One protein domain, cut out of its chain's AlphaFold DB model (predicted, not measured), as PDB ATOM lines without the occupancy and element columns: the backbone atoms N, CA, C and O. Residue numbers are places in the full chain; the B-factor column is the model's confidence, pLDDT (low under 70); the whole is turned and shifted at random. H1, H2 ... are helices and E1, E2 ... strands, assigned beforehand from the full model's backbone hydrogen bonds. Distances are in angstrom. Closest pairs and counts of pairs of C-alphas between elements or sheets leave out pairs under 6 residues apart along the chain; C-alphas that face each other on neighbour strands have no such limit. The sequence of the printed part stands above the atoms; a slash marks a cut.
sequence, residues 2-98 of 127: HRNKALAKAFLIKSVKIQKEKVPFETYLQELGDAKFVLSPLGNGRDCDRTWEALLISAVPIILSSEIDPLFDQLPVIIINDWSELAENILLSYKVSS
ATOM      1  N   HIS A   2      -2.678  35.548  24.075       86.75
ATOM      2  CA  HIS A   2      -3.854  36.424  24.227       86.75
ATOM      3  C   HIS A   2      -5.105  35.940  23.479       86.75
ATOM      4  O   HIS A   2      -6.170  35.889  24.083       86.75
ATOM      5  N   ARG A   3      -4.974  35.478  22.225       88.25
ATOM      6  CA  ARG A   3      -6.096  34.910  21.448       88.25
ATOM      7  C   ARG A   3      -6.858  33.816  22.204       88.25
ATOM      8  O   ARG A   3      -8.079  33.862  22.267       88.25
ATOM      9  N   ASN A   4      -6.153  32.848  22.789       91.06
ATOM     10  CA  ASN A   4      -6.799  31.722  23.471       91.06
ATOM     11  C   ASN A   4      -7.507  32.170  24.755       91.06
ATOM     12  O   ASN A   4      -8.599  31.689  25.038       91.06
ATOM     13  N   LYS A   5      -6.923  33.122  25.497       92.06
ATOM     14  CA  LYS A   5      -7.559  33.726  26.679       92.06
ATOM     15  C   LYS A   5      -8.829  34.498  26.303       92.06
ATOM     16  O   LYS A   5      -9.859  34.308  26.942       92.06
ATOM     17  N   ALA A   6      -8.763  35.300  25.240       92.25
ATOM     18  CA  ALA A   6      -9.911  36.032  24.711       92.25
ATOM     19  C   ALA A   6     -11.033  35.074  24.295       92.25
ATOM     20  O   ALA A   6     -12.170  35.233  24.726       92.25
ATOM     21  N   LEU A   7     -10.704  34.029  23.524       92.81
ATOM     22  CA  LEU A   7     -11.670  33.017  23.089       92.81
ATOM     23  C   LEU A   7     -12.321  32.297  24.272       92.81
ATOM     24  O   LEU A   7     -13.538  32.153  24.286       92.81
ATOM     25  N   ALA A   8     -11.541  31.890  25.279       92.94
ATOM     26  CA  ALA A   8     -12.071  31.224  26.471       92.94
ATOM     27  C   ALA A   8     -13.142  32.065  27.183       92.94
ATOM     28  O   ALA A   8     -14.113  31.516  27.695       92.94
ATOM     29  N   LYS A   9     -12.987  33.392  27.182       93.62
ATOM     30  CA  LYS A   9     -13.958  34.331  27.756       93.62
ATOM     31  C   LYS A   9     -15.130  34.595  26.818       93.62
ATOM     32  O   LYS A   9     -16.267  34.622  27.271       93.62
ATOM     33  N   ALA A  10     -14.868  34.687  25.518       91.62
ATOM     34  CA  ALA A  10     -15.889  34.838  24.488       91.62
ATOM     35  C   ALA A  10     -16.934  33.713  24.537       91.62
ATOM     36  O   ALA A  10     -18.121  33.987  24.433       91.62
ATOM     37  N   PHE A  11     -16.510  32.464  24.766       92.00
ATOM     38  CA  PHE A  11     -17.416  31.312  24.886       92.00
ATOM     39  C   PHE A  11     -18.402  31.398  26.061       92.00
ATOM     40  O   PHE A  11     -19.386  30.663  26.068       92.00
ATOM     41  N   LEU A  12     -18.150  32.261  27.049       91.12
ATOM     42  CA  LEU A  12     -19.049  32.476  28.185       91.12
ATOM     43  C   LEU A  12     -20.122  33.536  27.894       91.12
ATOM     44  O   LEU A  12     -21.037  33.705  28.694       91.12
ATOM     45  N   ILE A  13     -20.008  34.252  26.771       91.62
ATOM     46  CA  ILE A  13     -20.965  35.271  26.342       91.62
ATOM     47  C   ILE A  13     -22.092  34.588  25.563       91.62
ATOM     48  O   ILE A  13     -21.850  33.838  24.618       91.62
ATOM     49  N   LYS A  14     -23.340  34.881  25.929       88.44
ATOM     50  CA  LYS A  14     -24.547  34.264  25.369       88.44
ATOM     51  C   LYS A  14     -24.730  34.549  23.879       88.44
ATOM     52  O   LYS A  14     -25.199  33.683  23.144       88.44
ATOM     53  N   SER A  15     -24.401  35.761  23.434       90.50
ATOM     54  CA  SER A  15     -24.532  36.194  22.038       90.50
ATOM     55  C   SER A  15     -23.154  36.467  21.443       90.50
ATOM     56  O   SER A  15     -22.690  37.603  21.394       90.50
ATOM     57  N   VAL A  16     -22.476  35.394  21.035       93.56
ATOM     58  CA  VAL A  16     -21.143  35.453  20.431       93.56
ATOM     59  C   VAL A  16     -21.124  34.695  19.107       93.56
ATOM     60  O   VAL A  16     -21.636  33.579  19.005       93.56
ATOM     61  N   LYS A  17     -20.496  35.288  18.091       94.19
ATOM     62  CA  LYS A  17     -20.174  34.618  16.829       94.19
ATOM     63  C   LYS A  17     -18.674  34.347  16.784       94.19
ATOM     64  O   LYS A  17     -17.871  35.248  17.005       94.19
ATOM     65  N   ILE A  18     -18.293  33.097  16.519       93.12
ATOM     66  CA  ILE A  18     -16.888  32.676  16.445       93.12
ATOM     67  C   ILE A  18     -16.644  32.027  15.088       93.12
ATOM     68  O   ILE A  18     -17.089  30.907  14.839       93.12
ATOM     69  N   GLN A  19     -15.888  32.719  14.240       93.00
ATOM     70  CA  GLN A  19     -15.482  32.220  12.933       93.00
ATOM     71  C   GLN A  19     -14.165  31.436  13.058       93.00
ATOM     72  O   GLN A  19     -13.113  32.000  13.366       93.00
ATOM     73  N   LYS A  20     -14.230  30.108  12.893       90.44
ATOM     74  CA  LYS A  20     -13.063  29.207  13.017       90.44
ATOM     75  C   LYS A  20     -12.322  29.021  11.699       90.44
ATOM     76  O   LYS A  20     -11.094  28.994  11.689       90.44
ATOM     77  N   GLU A  21     -13.082  28.911  10.617       94.44
ATOM     78  CA  GLU A  21     -12.558  28.696   9.274       94.44
ATOM     79  C   GLU A  21     -12.259  30.023   8.588       94.44
ATOM     80  O   GLU A  21     -12.871  31.047   8.902       94.44
ATOM     81  N   LYS A  22     -11.340  30.006   7.620       93.94
ATOM     82  CA  LYS A  22     -11.134  31.168   6.754       93.94
ATOM     83  C   LYS A  22     -12.394  31.407   5.923       93.94
ATOM     84  O   LYS A  22     -12.945  30.472   5.349       93.94
ATOM     85  N   VAL A  23     -12.800  32.666   5.840       96.19
ATOM     86  CA  VAL A  23     -13.905  33.132   5.000       96.19
ATOM     87  C   VAL A  23     -13.375  34.139   3.979       96.19
ATOM     88  O   VAL A  23     -12.299  34.704   4.200       96.19
ATOM     89  N   PRO A  24     -14.089  34.367   2.862       97.81
ATOM     90  CA  PRO A  24     -13.804  35.485   1.970       97.81
ATOM     91  C   PRO A  24     -13.782  36.818   2.724       97.81
ATOM     92  O   PRO A  24     -14.458  36.980   3.744       97.81
ATOM     93  N   PHE A  25     -13.007  37.775   2.224       94.88
ATOM     94  CA  PHE A  25     -12.800  39.055   2.901       94.88
ATOM     95  C   PHE A  25     -14.101  39.857   3.037       94.88
ATOM     96  O   PHE A  25     -14.352  40.472   4.069       94.88
ATOM     97  N   GLU A  26     -14.977  39.781   2.041       95.62
ATOM     98  CA  GLU A  26     -16.289  40.424   2.043       95.62
ATOM     99  C   GLU A  26     -17.176  39.863   3.156       95.62
ATOM    100  O   GLU A  26     -17.808  40.618   3.892       95.62
ATOM    101  N   THR A  27     -17.176  38.536   3.325       96.44
ATOM    102  CA  THR A  27     -17.886  37.876   4.424       96.44
ATOM    103  C   THR A  27     -17.310  38.311   5.763       96.44
ATOM    104  O   THR A  27     -18.067  38.661   6.657       96.44
ATOM    105  N   TYR A  28     -15.985  38.358   5.898       96.06
ATOM    106  CA  TYR A  28     -15.336  38.849   7.112       96.06
ATOM    107  C   TYR A  28     -15.775  40.277   7.474       96.06
ATOM    108  O   TYR A  28     -16.190  40.515   8.607       96.06
ATOM    109  N   LEU A  29     -15.746  41.212   6.519       94.75
ATOM    110  CA  LEU A  29     -16.171  42.593   6.759       94.75
ATOM    111  C   LEU A  29     -17.655  42.693   7.119       94.75
ATOM    112  O   LEU A  29     -18.009  43.465   8.007       94.75
ATOM    113  N   GLN A  30     -18.509  41.897   6.472       94.88
ATOM    114  CA  GLN A  30     -19.927  41.827   6.814       94.88
ATOM    115  C   GLN A  30     -20.128  41.324   8.250       94.88
ATOM    116  O   GLN A  30     -20.877  41.923   9.012       94.88
ATOM    117  N   GLU A  31     -19.416  40.271   8.650       94.94
ATOM    118  CA  GLU A  31     -19.497  39.728  10.009       94.94
ATOM    119  C   GLU A  31     -19.008  40.707  11.076       94.94
ATOM    120  O   GLU A  31     -19.567  40.741  12.172       94.94
ATOM    121  N   LEU A  32     -17.981  41.499  10.762       94.25
ATOM    122  CA  LEU A  32     -17.547  42.605  11.609       94.25
ATOM    123  C   LEU A  32     -18.646  43.678  11.702       94.25
ATOM    124  O   LEU A  32     -18.954  44.112  12.808       94.25
ATOM    125  N   GLY A  33     -19.253  44.055  10.569       92.31
ATOM    126  CA  GLY A  33     -20.367  45.013  10.449       92.31
ATOM    127  C   GLY A  33     -21.608  44.649  11.260       92.31
ATOM    128  O   GLY A  33     -22.235  45.511  11.874       92.31
ATOM    129  N   ASP A  34     -21.942  43.363  11.295       93.88
ATOM    130  CA  ASP A  34     -23.097  42.842  12.027       93.88
ATOM    131  C   ASP A  34     -22.859  42.788  13.551       93.88
ATOM    132  O   ASP A  34     -23.796  42.601  14.335       93.88
ATOM    133  N   ALA A  35     -21.607  42.932  13.998       94.06
ATOM    134  CA  ALA A  35     -21.232  42.849  15.399       94.06
ATOM    135  C   ALA A  35     -21.140  44.237  16.050       94.06
ATOM    136  O   ALA A  35     -20.396  45.111  15.621       94.06
ATOM    137  N   LYS A  36     -21.806  44.417  17.199       93.38
ATOM    138  CA  LYS A  36     -21.618  45.627  18.021       93.38
ATOM    139  C   LYS A  36     -20.209  45.696  18.626       93.38
ATOM    140  O   LYS A  36     -19.646  46.781  18.750       93.38
ATOM    141  N   PHE A  37     -19.661  44.548  19.026       95.62
ATOM    142  CA  PHE A  37     -18.358  44.433  19.679       95.62
ATOM    143  C   PHE A  37     -17.486  43.397  18.976       95.62
ATOM    144  O   PHE A  37     -17.956  42.298  18.677       95.62
ATOM    145  N   VAL A  38     -16.205  43.713  18.777       96.00
ATOM    146  CA  VAL A  38     -15.241  42.835  18.096       96.00
ATOM    147  C   VAL A  38     -14.037  42.591  18.998       96.00
ATOM    148  O   VAL A  38     -13.359  43.521  19.416       96.00
ATOM    149  N   LEU A  39     -13.720  41.328  19.285       95.62
ATOM    150  CA  LEU A  39     -12.489  40.997  20.007       95.62
ATOM    151  C   LEU A  39     -11.278  41.243  19.109       95.62
ATOM    152  O   LEU A  39     -11.113  40.564  18.096       95.62
ATOM    153  N   SER A  40     -10.387  42.146  19.517       95.75
ATOM    154  CA  SER A  40      -9.150  42.450  18.798       95.75
ATOM    155  C   SER A  40      -7.915  42.181  19.672       95.75
ATOM    156  O   SER A  40      -7.210  43.098  20.090       95.75
ATOM    157  N   PRO A  41      -7.646  40.902  20.015       93.25
ATOM    158  CA  PRO A  41      -6.443  40.547  20.754       93.25
ATOM    159  C   PRO A  41      -5.187  40.829  19.930       93.25
ATOM    160  O   PRO A  41      -5.167  40.585  18.723       93.25
ATOM    161  N   LEU A  42      -4.125  41.242  20.627       89.56
ATOM    162  CA  LEU A  42      -2.802  41.465  20.051       89.56
ATOM    163  C   LEU A  42      -2.334  40.273  19.204       89.56
ATOM    164  O   LEU A  42      -2.436  39.109  19.621       89.56
ATOM    165  N   GLY A  43      -1.832  40.600  18.013       81.81
ATOM    166  CA  GLY A  43      -1.173  39.679  17.093       81.81
ATOM    167  C   GLY A  43       0.340  39.676  17.308       81.81
ATOM    168  O   GLY A  43       0.813  39.530  18.431       81.81
ATOM    169  N   ASN A  44       1.096  39.837  16.220       83.69
ATOM    170  CA  ASN A  44       2.557  39.972  16.277       83.69
ATOM    171  C   ASN A  44       3.012  41.400  16.639       83.69
ATOM    172  O   ASN A  44       4.153  41.579  17.055       83.69
ATOM    173  N   GLY A  45       2.141  42.399  16.460       85.50
ATOM    174  CA  GLY A  45       2.381  43.805  16.791       85.50
ATOM    175  C   GLY A  45       1.679  44.256  18.076       85.50
ATOM    176  O   GLY A  45       0.953  43.481  18.708       85.50
ATOM    177  N   ARG A  46       1.904  45.525  18.450       84.12
ATOM    178  CA  ARG A  46       1.176  46.185  19.553       84.12
ATOM    179  C   ARG A  46      -0.237  46.601  19.161       84.12
ATOM    180  O   ARG A  46      -1.075  46.752  20.035       84.12
ATOM    181  N   ASP A  47      -0.508  46.762  17.877       86.12
ATOM    182  CA  ASP A  47      -1.844  46.910  17.323       86.12
ATOM    183  C   ASP A  47      -2.196  45.720  16.417       86.12
ATOM    184  O   ASP A  47      -1.391  44.814  16.165       86.12
ATOM    185  N   CYS A  48      -3.456  45.672  15.995       91.19
ATOM    186  CA  CYS A  48      -3.988  44.637  15.123       91.19
ATOM    187  C   CYS A  48      -4.854  45.293  14.050       91.19
ATOM    188  O   CYS A  48      -5.685  46.138  14.381       91.19
ATOM    189  N   ASP A  49      -4.719  44.844  12.799       92.06
ATOM    190  CA  ASP A  49      -5.542  45.308  11.672       92.06
ATOM    191  C   ASP A  49      -7.041  45.246  12.001       92.06
ATOM    192  O   ASP A  49      -7.778  46.194  11.738       92.06
ATOM    193  N   ARG A  50      -7.465  44.196  12.720       94.38
ATOM    194  CA  ARG A  50      -8.854  44.003  13.167       94.38
ATOM    195  C   ARG A  50      -9.393  45.160  14.006       94.38
ATOM    196  O   ARG A  50     -10.591  45.420  13.967       94.38
ATOM    197  N   THR A  51      -8.545  45.851  14.769       95.56
ATOM    198  CA  THR A  51      -8.963  47.028  15.546       95.56
ATOM    199  C   THR A  51      -9.424  48.137  14.606       95.56
ATOM    200  O   THR A  51     -10.503  48.693  14.787       95.56
ATOM    201  N   TRP A  52      -8.627  48.421  13.579       94.00
ATOM    202  CA  TRP A  52      -8.897  49.475  12.607       94.00
ATOM    203  C   TRP A  52     -10.027  49.097  11.646       94.00
ATOM    204  O   TRP A  52     -10.875  49.935  11.350       94.00
ATOM    205  N   GLU A  53     -10.096  47.832  11.226       95.12
ATOM    206  CA  GLU A  53     -11.205  47.303  10.426       95.12
ATOM    207  C   GLU A  53     -12.533  47.405  11.183       95.12
ATOM    208  O   GLU A  53     -13.507  47.900  10.623       95.12
ATOM    209  N   ALA A  54     -12.574  47.021  12.465       95.12
ATOM    210  CA  ALA A  54     -13.772  47.154  13.296       95.12
ATOM    211  C   ALA A  54     -14.223  48.617  13.425       95.12
ATOM    212  O   ALA A  54     -15.404  48.911  13.261       95.12
ATOM    213  N   LEU A  55     -13.291  49.547  13.648       93.81
ATOM    214  CA  LEU A  55     -13.613  50.976  13.673       93.81
ATOM    215  C   LEU A  55     -14.177  51.456  12.328       93.81
ATOM    216  O   LEU A  55     -15.169  52.183  12.310       93.81
ATOM    217  N   LEU A  56     -13.591  51.016  11.210       92.38
ATOM    218  CA  LEU A  56     -14.029  51.382   9.862       92.38
ATOM    219  C   LEU A  56     -15.483  50.970   9.589       92.38
ATOM    220  O   LEU A  56     -16.218  51.732   8.961       92.38
ATOM    221  N   ILE A  57     -15.913  49.805  10.081       92.44
ATOM    222  CA  ILE A  57     -17.291  49.313   9.908       92.44
ATOM    223  C   ILE A  57     -18.231  49.669  11.073       92.44
ATOM    224  O   ILE A  57     -19.329  49.132  11.164       92.44
ATOM    225  N   SER A  58     -17.836  50.618  11.934       90.31
ATOM    226  CA  SER A  58     -18.623  51.119  13.080       90.31
ATOM    227  C   SER A  58     -18.884  50.113  14.212       90.31
ATOM    228  O   SER A  58     -19.791  50.315  15.023       90.31
ATOM    229  N   ALA A  59     -18.068  49.066  14.323       93.50
ATOM    230  CA  ALA A  59     -18.043  48.187  15.486       93.50
ATOM    231  C   ALA A  59     -17.080  48.713  16.561       93.50
ATOM    232  O   ALA A  59     -16.149  49.472  16.290       93.50
ATOM    233  N   VAL A  60     -17.290  48.276  17.802       95.00
ATOM    234  CA  VAL A  60     -16.464  48.653  18.955       95.00
ATOM    235  C   VAL A  60     -15.421  47.561  19.213       95.00
ATOM    236  O   VAL A  60     -15.778  46.491  19.725       95.00
ATOM    237  N   PRO A  61     -14.134  47.764  18.880       95.88
ATOM    238  CA  PRO A  61     -13.107  46.794  19.222       95.88
ATOM    239  C   PRO A  61     -12.875  46.725  20.738       95.88
ATOM    240  O   PRO A  61     -12.893  47.735  21.443       95.88
ATOM    241  N   ILE A  62     -12.620  45.513  21.225       96.38
ATOM    242  CA  ILE A  62     -12.189  45.220  22.592       96.38
ATOM    243  C   ILE A  62     -10.716  44.815  22.535       96.38
ATOM    244  O   ILE A  62     -10.379  43.793  21.921       96.38
ATOM    245  N   ILE A  63      -9.855  45.603  23.173       96.12
ATOM    246  CA  ILE A  63      -8.395  45.437  23.174       96.12
ATOM    247  C   ILE A  63      -7.849  45.341  24.600       96.12
ATOM    248  O   ILE A  63      -8.525  45.699  25.564       96.12
ATOM    249  N   LEU A  64      -6.610  44.865  24.727       95.62
ATOM    250  CA  LEU A  64      -5.869  44.956  25.984       95.62
ATOM    251  C   LEU A  64      -5.170  46.315  26.095       95.62
ATOM    252  O   LEU A  64      -4.644  46.801  25.095       95.62
ATOM    253  N   SER A  65      -5.126  46.867  27.308       95.75
ATOM    254  CA  SER A  65      -4.347  48.065  27.636       95.75
ATOM    255  C   SER A  65      -2.867  47.875  27.307       95.75
ATOM    256  O   SER A  65      -2.290  46.799  27.506       95.75
ATOM    257  N   SER A  66      -2.261  48.929  26.770       94.12
ATOM    258  CA  SER A  66      -0.862  48.976  26.362       94.12
ATOM    259  C   SER A  66      -0.363  50.421  26.234       94.12
ATOM    260  O   SER A  66      -1.085  51.393  26.430       94.12
ATOM    261  N   GLU A  67       0.895  50.593  25.840       93.44
ATOM    262  CA  GLU A  67       1.500  51.916  25.658       93.44
ATOM    263  C   GLU A  67       0.892  52.708  24.487       93.44
ATOM    264  O   GLU A  67       1.143  53.905  24.362       93.44
ATOM    265  N   ILE A  68       0.104  52.052  23.627       92.75
ATOM    266  CA  ILE A  68      -0.573  52.687  22.491       92.75
ATOM    267  C   ILE A  68      -2.005  53.134  22.812       92.75
ATOM    268  O   ILE A  68      -2.662  53.687  21.934       92.75
ATOM    269  N   ASP A  69      -2.475  52.963  24.052       95.19
ATOM    270  CA  ASP A  69      -3.796  53.426  24.501       95.19
ATOM    271  C   ASP A  69      -4.096  54.893  24.121       95.19
ATOM    272  O   ASP A  69      -5.215  55.163  23.676       95.19
ATOM    273  N   PRO A  70      -3.127  55.843  24.161       92.69
ATOM    274  CA  PRO A  70      -3.366  57.219  23.723       92.69
ATOM    275  C   PRO A  70      -3.785  57.382  22.251       92.69
ATOM    276  O   PRO A  70      -4.281  58.446  21.884       92.69
ATOM    277  N   LEU A  71      -3.580  56.375  21.391       91.00
ATOM    278  CA  LEU A  71      -4.052  56.401  19.999       91.00
ATOM    279  C   LEU A  71      -5.569  56.232  19.893       91.00
ATOM    280  O   LEU A  71      -6.156  56.634  18.891       91.00
ATOM    281  N   PHE A  72      -6.191  55.643  20.914       92.75
ATOM    282  CA  PHE A  72      -7.622  55.356  20.954       92.75
ATOM    283  C   PHE A  72      -8.408  56.385  21.768       92.75
ATOM    284  O   PHE A  72      -9.600  56.191  22.006       92.75
ATOM    285  N   ASP A  73      -7.763  57.482  22.180       90.12
ATOM    286  CA  ASP A  73      -8.438  58.575  22.873       90.12
ATOM    287  C   ASP A  73      -9.629  59.073  22.045       90.12
ATOM    288  O   ASP A  73      -9.511  59.345  20.850       90.12
ATOM    289  N   GLN A  74     -10.792  59.152  22.693       89.62
ATOM    290  CA  GLN A  74     -12.071  59.540  22.091       89.62
ATOM    291  C   GLN A  74     -12.572  58.638  20.941       89.62
ATOM    292  O   GLN A  74     -13.584  58.965  20.314       89.62
ATOM    293  N   LEU A  75     -11.939  57.491  20.673       93.31
ATOM    294  CA  LEU A  75     -12.438  56.478  19.737       93.31
ATOM    295  C   LEU A  75     -13.349  55.467  20.453       93.31
ATOM    296  O   LEU A  75     -13.212  55.246  21.659       93.31
ATOM    297  N   PRO A  76     -14.297  54.827  19.740       94.12
ATOM    298  CA  PRO A  76     -15.203  53.854  20.332       94.12
ATOM    299  C   PRO A  76     -14.483  52.514  20.524       94.12
ATOM    300  O   PRO A  76     -14.689  51.571  19.769       94.12
ATOM    301  N   VAL A  77     -13.610  52.441  21.528       94.75
ATOM    302  CA  VAL A  77     -12.807  51.263  21.876       94.75
ATOM    303  C   VAL A  77     -13.061  50.897  23.337       94.75
ATOM    304  O   VAL A  77     -13.172  51.772  24.196       94.75
ATOM    305  N   ILE A  78     -13.159  49.602  23.632       95.38
ATOM    306  CA  ILE A  78     -13.143  49.087  25.004       95.38
ATOM    307  C   ILE A  78     -11.727  48.600  25.301       95.38
ATOM    308  O   ILE A  78     -11.254  47.642  24.689       95.38
ATOM    309  N   ILE A  79     -11.067  49.249  26.257       95.44
ATOM    310  CA  ILE A  79      -9.731  48.875  26.726       95.44
ATOM    311  C   ILE A  79      -9.882  48.174  28.079       95.44
ATOM    312  O   ILE A  79     -10.461  48.738  29.005       95.44
ATOM    313  N   ILE A  80      -9.387  46.941  28.177       95.75
ATOM    314  CA  ILE A  80      -9.386  46.118  29.401       95.75
ATOM    315  C   ILE A  80      -7.949  45.764  29.797       95.75
ATOM    316  O   ILE A  80      -7.087  45.659  28.927       95.75
ATOM    317  N   ASN A  81      -7.655  45.545  31.081       95.44
ATOM    318  CA  ASN A  81      -6.283  45.197  31.492       95.44
ATOM    319  C   ASN A  81      -6.004  43.697  31.347       95.44
ATOM    320  O   ASN A  81      -4.892  43.294  31.004       95.44
ATOM    321  N   ASP A  82      -7.016  42.859  31.567       94.62
ATOM    322  CA  ASP A  82      -6.939  41.419  31.336       94.62
ATOM    323  C   ASP A  82      -8.251  40.866  30.766       94.62
ATOM    324  O   ASP A  82      -9.345  41.338  31.064       94.62
ATOM    325  N   TRP A  83      -8.157  39.795  29.970       94.75
ATOM    326  CA  TRP A  83      -9.332  39.127  29.393       94.75
ATOM    327  C   TRP A  83     -10.315  38.615  30.450       94.75
ATOM    328  O   TRP A  83     -11.481  38.396  30.134       94.75
ATOM    329  N   SER A  84      -9.880  38.412  31.695       93.94
ATOM    330  CA  SER A  84     -10.763  38.058  32.804       93.94
ATOM    331  C   SER A  84     -11.837  39.097  33.108       93.94
ATOM    332  O   SER A  84     -12.888  38.684  33.595       93.94
ATOM    333  N   GLU A  85     -11.616  40.364  32.748       93.81
ATOM    334  CA  GLU A  85     -12.586  41.456  32.875       93.81
ATOM    335  C   GLU A  85     -13.728  41.342  31.862       93.81
ATOM    336  O   GLU A  85     -14.814  41.858  32.105       93.81
ATOM    337  N   LEU A  86     -13.522  40.648  30.735       93.94
ATOM    338  CA  LEU A  86     -14.539  40.520  29.697       93.94
ATOM    339  C   LEU A  86     -15.778  39.786  30.230       93.94
ATOM    340  O   LEU A  86     -15.755  38.573  30.453       93.94
ATOM    341  N   ALA A  87     -16.868  40.536  30.376       91.12
ATOM    342  CA  ALA A  87     -18.153  40.056  30.861       91.12
ATOM    343  C   ALA A  87     -19.314  40.834  30.218       91.12
ATOM    344  O   ALA A  87     -19.167  41.992  29.818       91.12
ATOM    345  N   GLU A  88     -20.490  40.204  30.135       90.75
ATOM    346  CA  GLU A  88     -21.668  40.783  29.469       90.75
ATOM    347  C   GLU A  88     -22.086  42.135  30.049       90.75
ATOM    348  O   GLU A  88     -22.461  43.032  29.302       90.75
ATOM    349  N   ASN A  89     -21.984  42.325  31.364       89.94
ATOM    350  CA  ASN A  89     -22.360  43.581  32.014       89.94
ATOM    351  C   ASN A  89     -21.509  44.772  31.536       89.94
ATOM    352  O   ASN A  89     -22.030  45.882  31.414       89.94
ATOM    353  N   ILE A  90     -20.226  44.558  31.223       88.56
ATOM    354  CA  ILE A  90     -19.360  45.605  30.660       88.56
ATOM    355  C   ILE A  90     -19.834  45.964  29.248       88.56
ATOM    356  O   ILE A  90     -20.007  47.134  28.923       88.56
ATOM    357  N   LEU A  91     -20.139  44.956  28.429       91.69
ATOM    358  CA  LEU A  91     -20.614  45.159  27.058       91.69
ATOM    359  C   LEU A  91     -21.985  45.852  27.014       91.69
ATOM    360  O   LEU A  91     -22.219  46.750  26.207       91.69
ATOM    361  N   LEU A  92     -22.903  45.461  27.898       90.00
ATOM    362  CA  LEU A  92     -24.258  46.014  27.955       90.00
ATOM    363  C   LEU A  92     -24.297  47.435  28.530       90.00
ATOM    364  O   LEU A  92     -25.170  48.216  28.153       90.00
ATOM    365  N   SER A  93     -23.355  47.787  29.408       90.19
ATOM    366  CA  SER A  93     -23.236  49.148  29.948       90.19
ATOM    367  C   SER A  93     -22.539  50.121  28.993       90.19
ATOM    368  O   SER A  93     -22.701  51.334  29.140       90.19
ATOM    369  N   TYR A  94     -21.819  49.618  27.983       90.81
ATOM    370  CA  TYR A  94     -21.124  50.458  27.014       90.81
ATOM    371  C   TYR A  94     -22.103  51.209  26.099       90.81
ATOM    372  O   TYR A  94     -22.828  50.624  25.276       90.81
ATOM    373  N   LYS A  95     -22.092  52.538  26.233       85.62
ATOM    374  CA  LYS A  95     -22.871  53.458  25.404       85.62
ATOM    375  C   LYS A  95     -22.020  53.938  24.240       85.62
ATOM    376  O   LYS A  95     -21.133  54.767  24.409       85.62
ATOM    377  N   VAL A  96     -22.332  53.427  23.057       75.19
ATOM    378  CA  VAL A  96     -21.779  53.942  21.804       75.19
ATOM    379  C   VAL A  96     -22.466  55.276  21.521       75.19
ATOM    380  O   VAL A  96     -23.697  55.338  21.523       75.19
ATOM    381  N   SER A  97     -21.704  56.349  21.315       69.81
ATOM    382  CA  SER A  97     -22.271  57.584  20.771       69.81
ATOM    383  C   SER A  97     -22.791  57.304  19.358       69.81
ATOM    384  O   SER A  97     -22.154  56.594  18.586       69.81
ATOM    385  N   SER A  98     -23.965  57.833  19.005       66.38
ATOM    386  CA  SER A  98     -24.678  57.497  17.759       66.38
ATOM    387  C   SER A  98     -23.920  57.835  16.467       66.38
ATOM    388  O   SER A  98     -24.340  57.425  15.392       66.38
TER     389      SER A  98
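This is residues 2 to 98 of the 127 residues of the protein "Hypothetical protein" of Rotaria magnacalcarata (UniProt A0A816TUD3). A small, three-stranded sheet, E1, E2 and E3, forms the middle of a rounded body, with H3 packed along one face and H1, H2 and H5 only grazing the sheet. Loops make up much of the rest, and residues 11 to 24 run round the outside as a long stretch with no named element. The printed part has 97 residues, with five named helices and three named strands in the order H1 H2 E1 H3 E2 H4 E3 H5; the sheet order is E1 E2 E3, all parallel. The class is mixed, helices and strands, with under half of the residues in named elements. It is compact, with a radius of gyration of the C-alphas of 12.8 A and spans of 32 by 32 by 27 A.

H1, residues 2 to 10, only grazes the sheet made by E1, residues 37 to 39, E2, residues 60 to 64, and E3, residues 78 to 80; the closest C-alphas of H1 and E1 are those of Ala 6 and Leu 39, 7.3 A apart. H2, residues 25 to 33, is only just on the sheet, with 5 pairs of C-alphas within 10 A, and only grazes it with residues 31 to 32. H2 touches H3, residues 49 to 56, at a steep tilt of 59 degrees, the same way; their closest C-alphas are those of Leu 32 and Ala 54, 6.1 A apart. E1 and E2 are parallel, with N 62 and O 38 2.8 A apart, within hydrogen-bond range. H3 has a height over the sheet of 8.6 A and runs along the strands, at 26 degrees to E2 on the local plane; its closest C-alphas with E2 are those of Thr 51 and Pro 61, 5.5 A apart. E2 and E3 are parallel, with N 63 and O 78 2.9 A apart, within hydrogen-bond range. The pairing is staggered: E2 pairs with E1 over residues 60 to 62 and with E3 over residues 62 to 64. E1, H3, E2 and E2, H4, E3 are strand-helix-strand units, two parallel neighbour strands with a helix between, each with a right-handed crossover; H4, residues 69 to 72, is only just not on the sheet, with 4 pairs of C-alphas within 10 A. H5, residues 88 to 93, is only just on the sheet, with 5 such pairs, and only grazes it with residues 90 to 91. Every O i to N i+4 pair is within hydrogen-bond range in H1, H2, H3 and H5; H4 is too short for such a pair.

H1 runs 12.1 A from C-alpha 2 at (-3.854, 36.424, 24.227), and H2 runs 12.2 A. E2 runs 13.2 A from C-alpha 60 at (-16.464, 48.653, 18.955), and H3 runs 10.6 A. H5 ends at C-alpha 93 at (-23.236, 49.148, 29.948).

The two C-alphas farthest apart are those of Glu 21 and Gln 74, at 33.4 A. The printed part has no cut, and the link from H1 to H2 is long, with 14 residues. The mean pLDDT of the printed part is 92.0, and residues 97 to 98 are under 70.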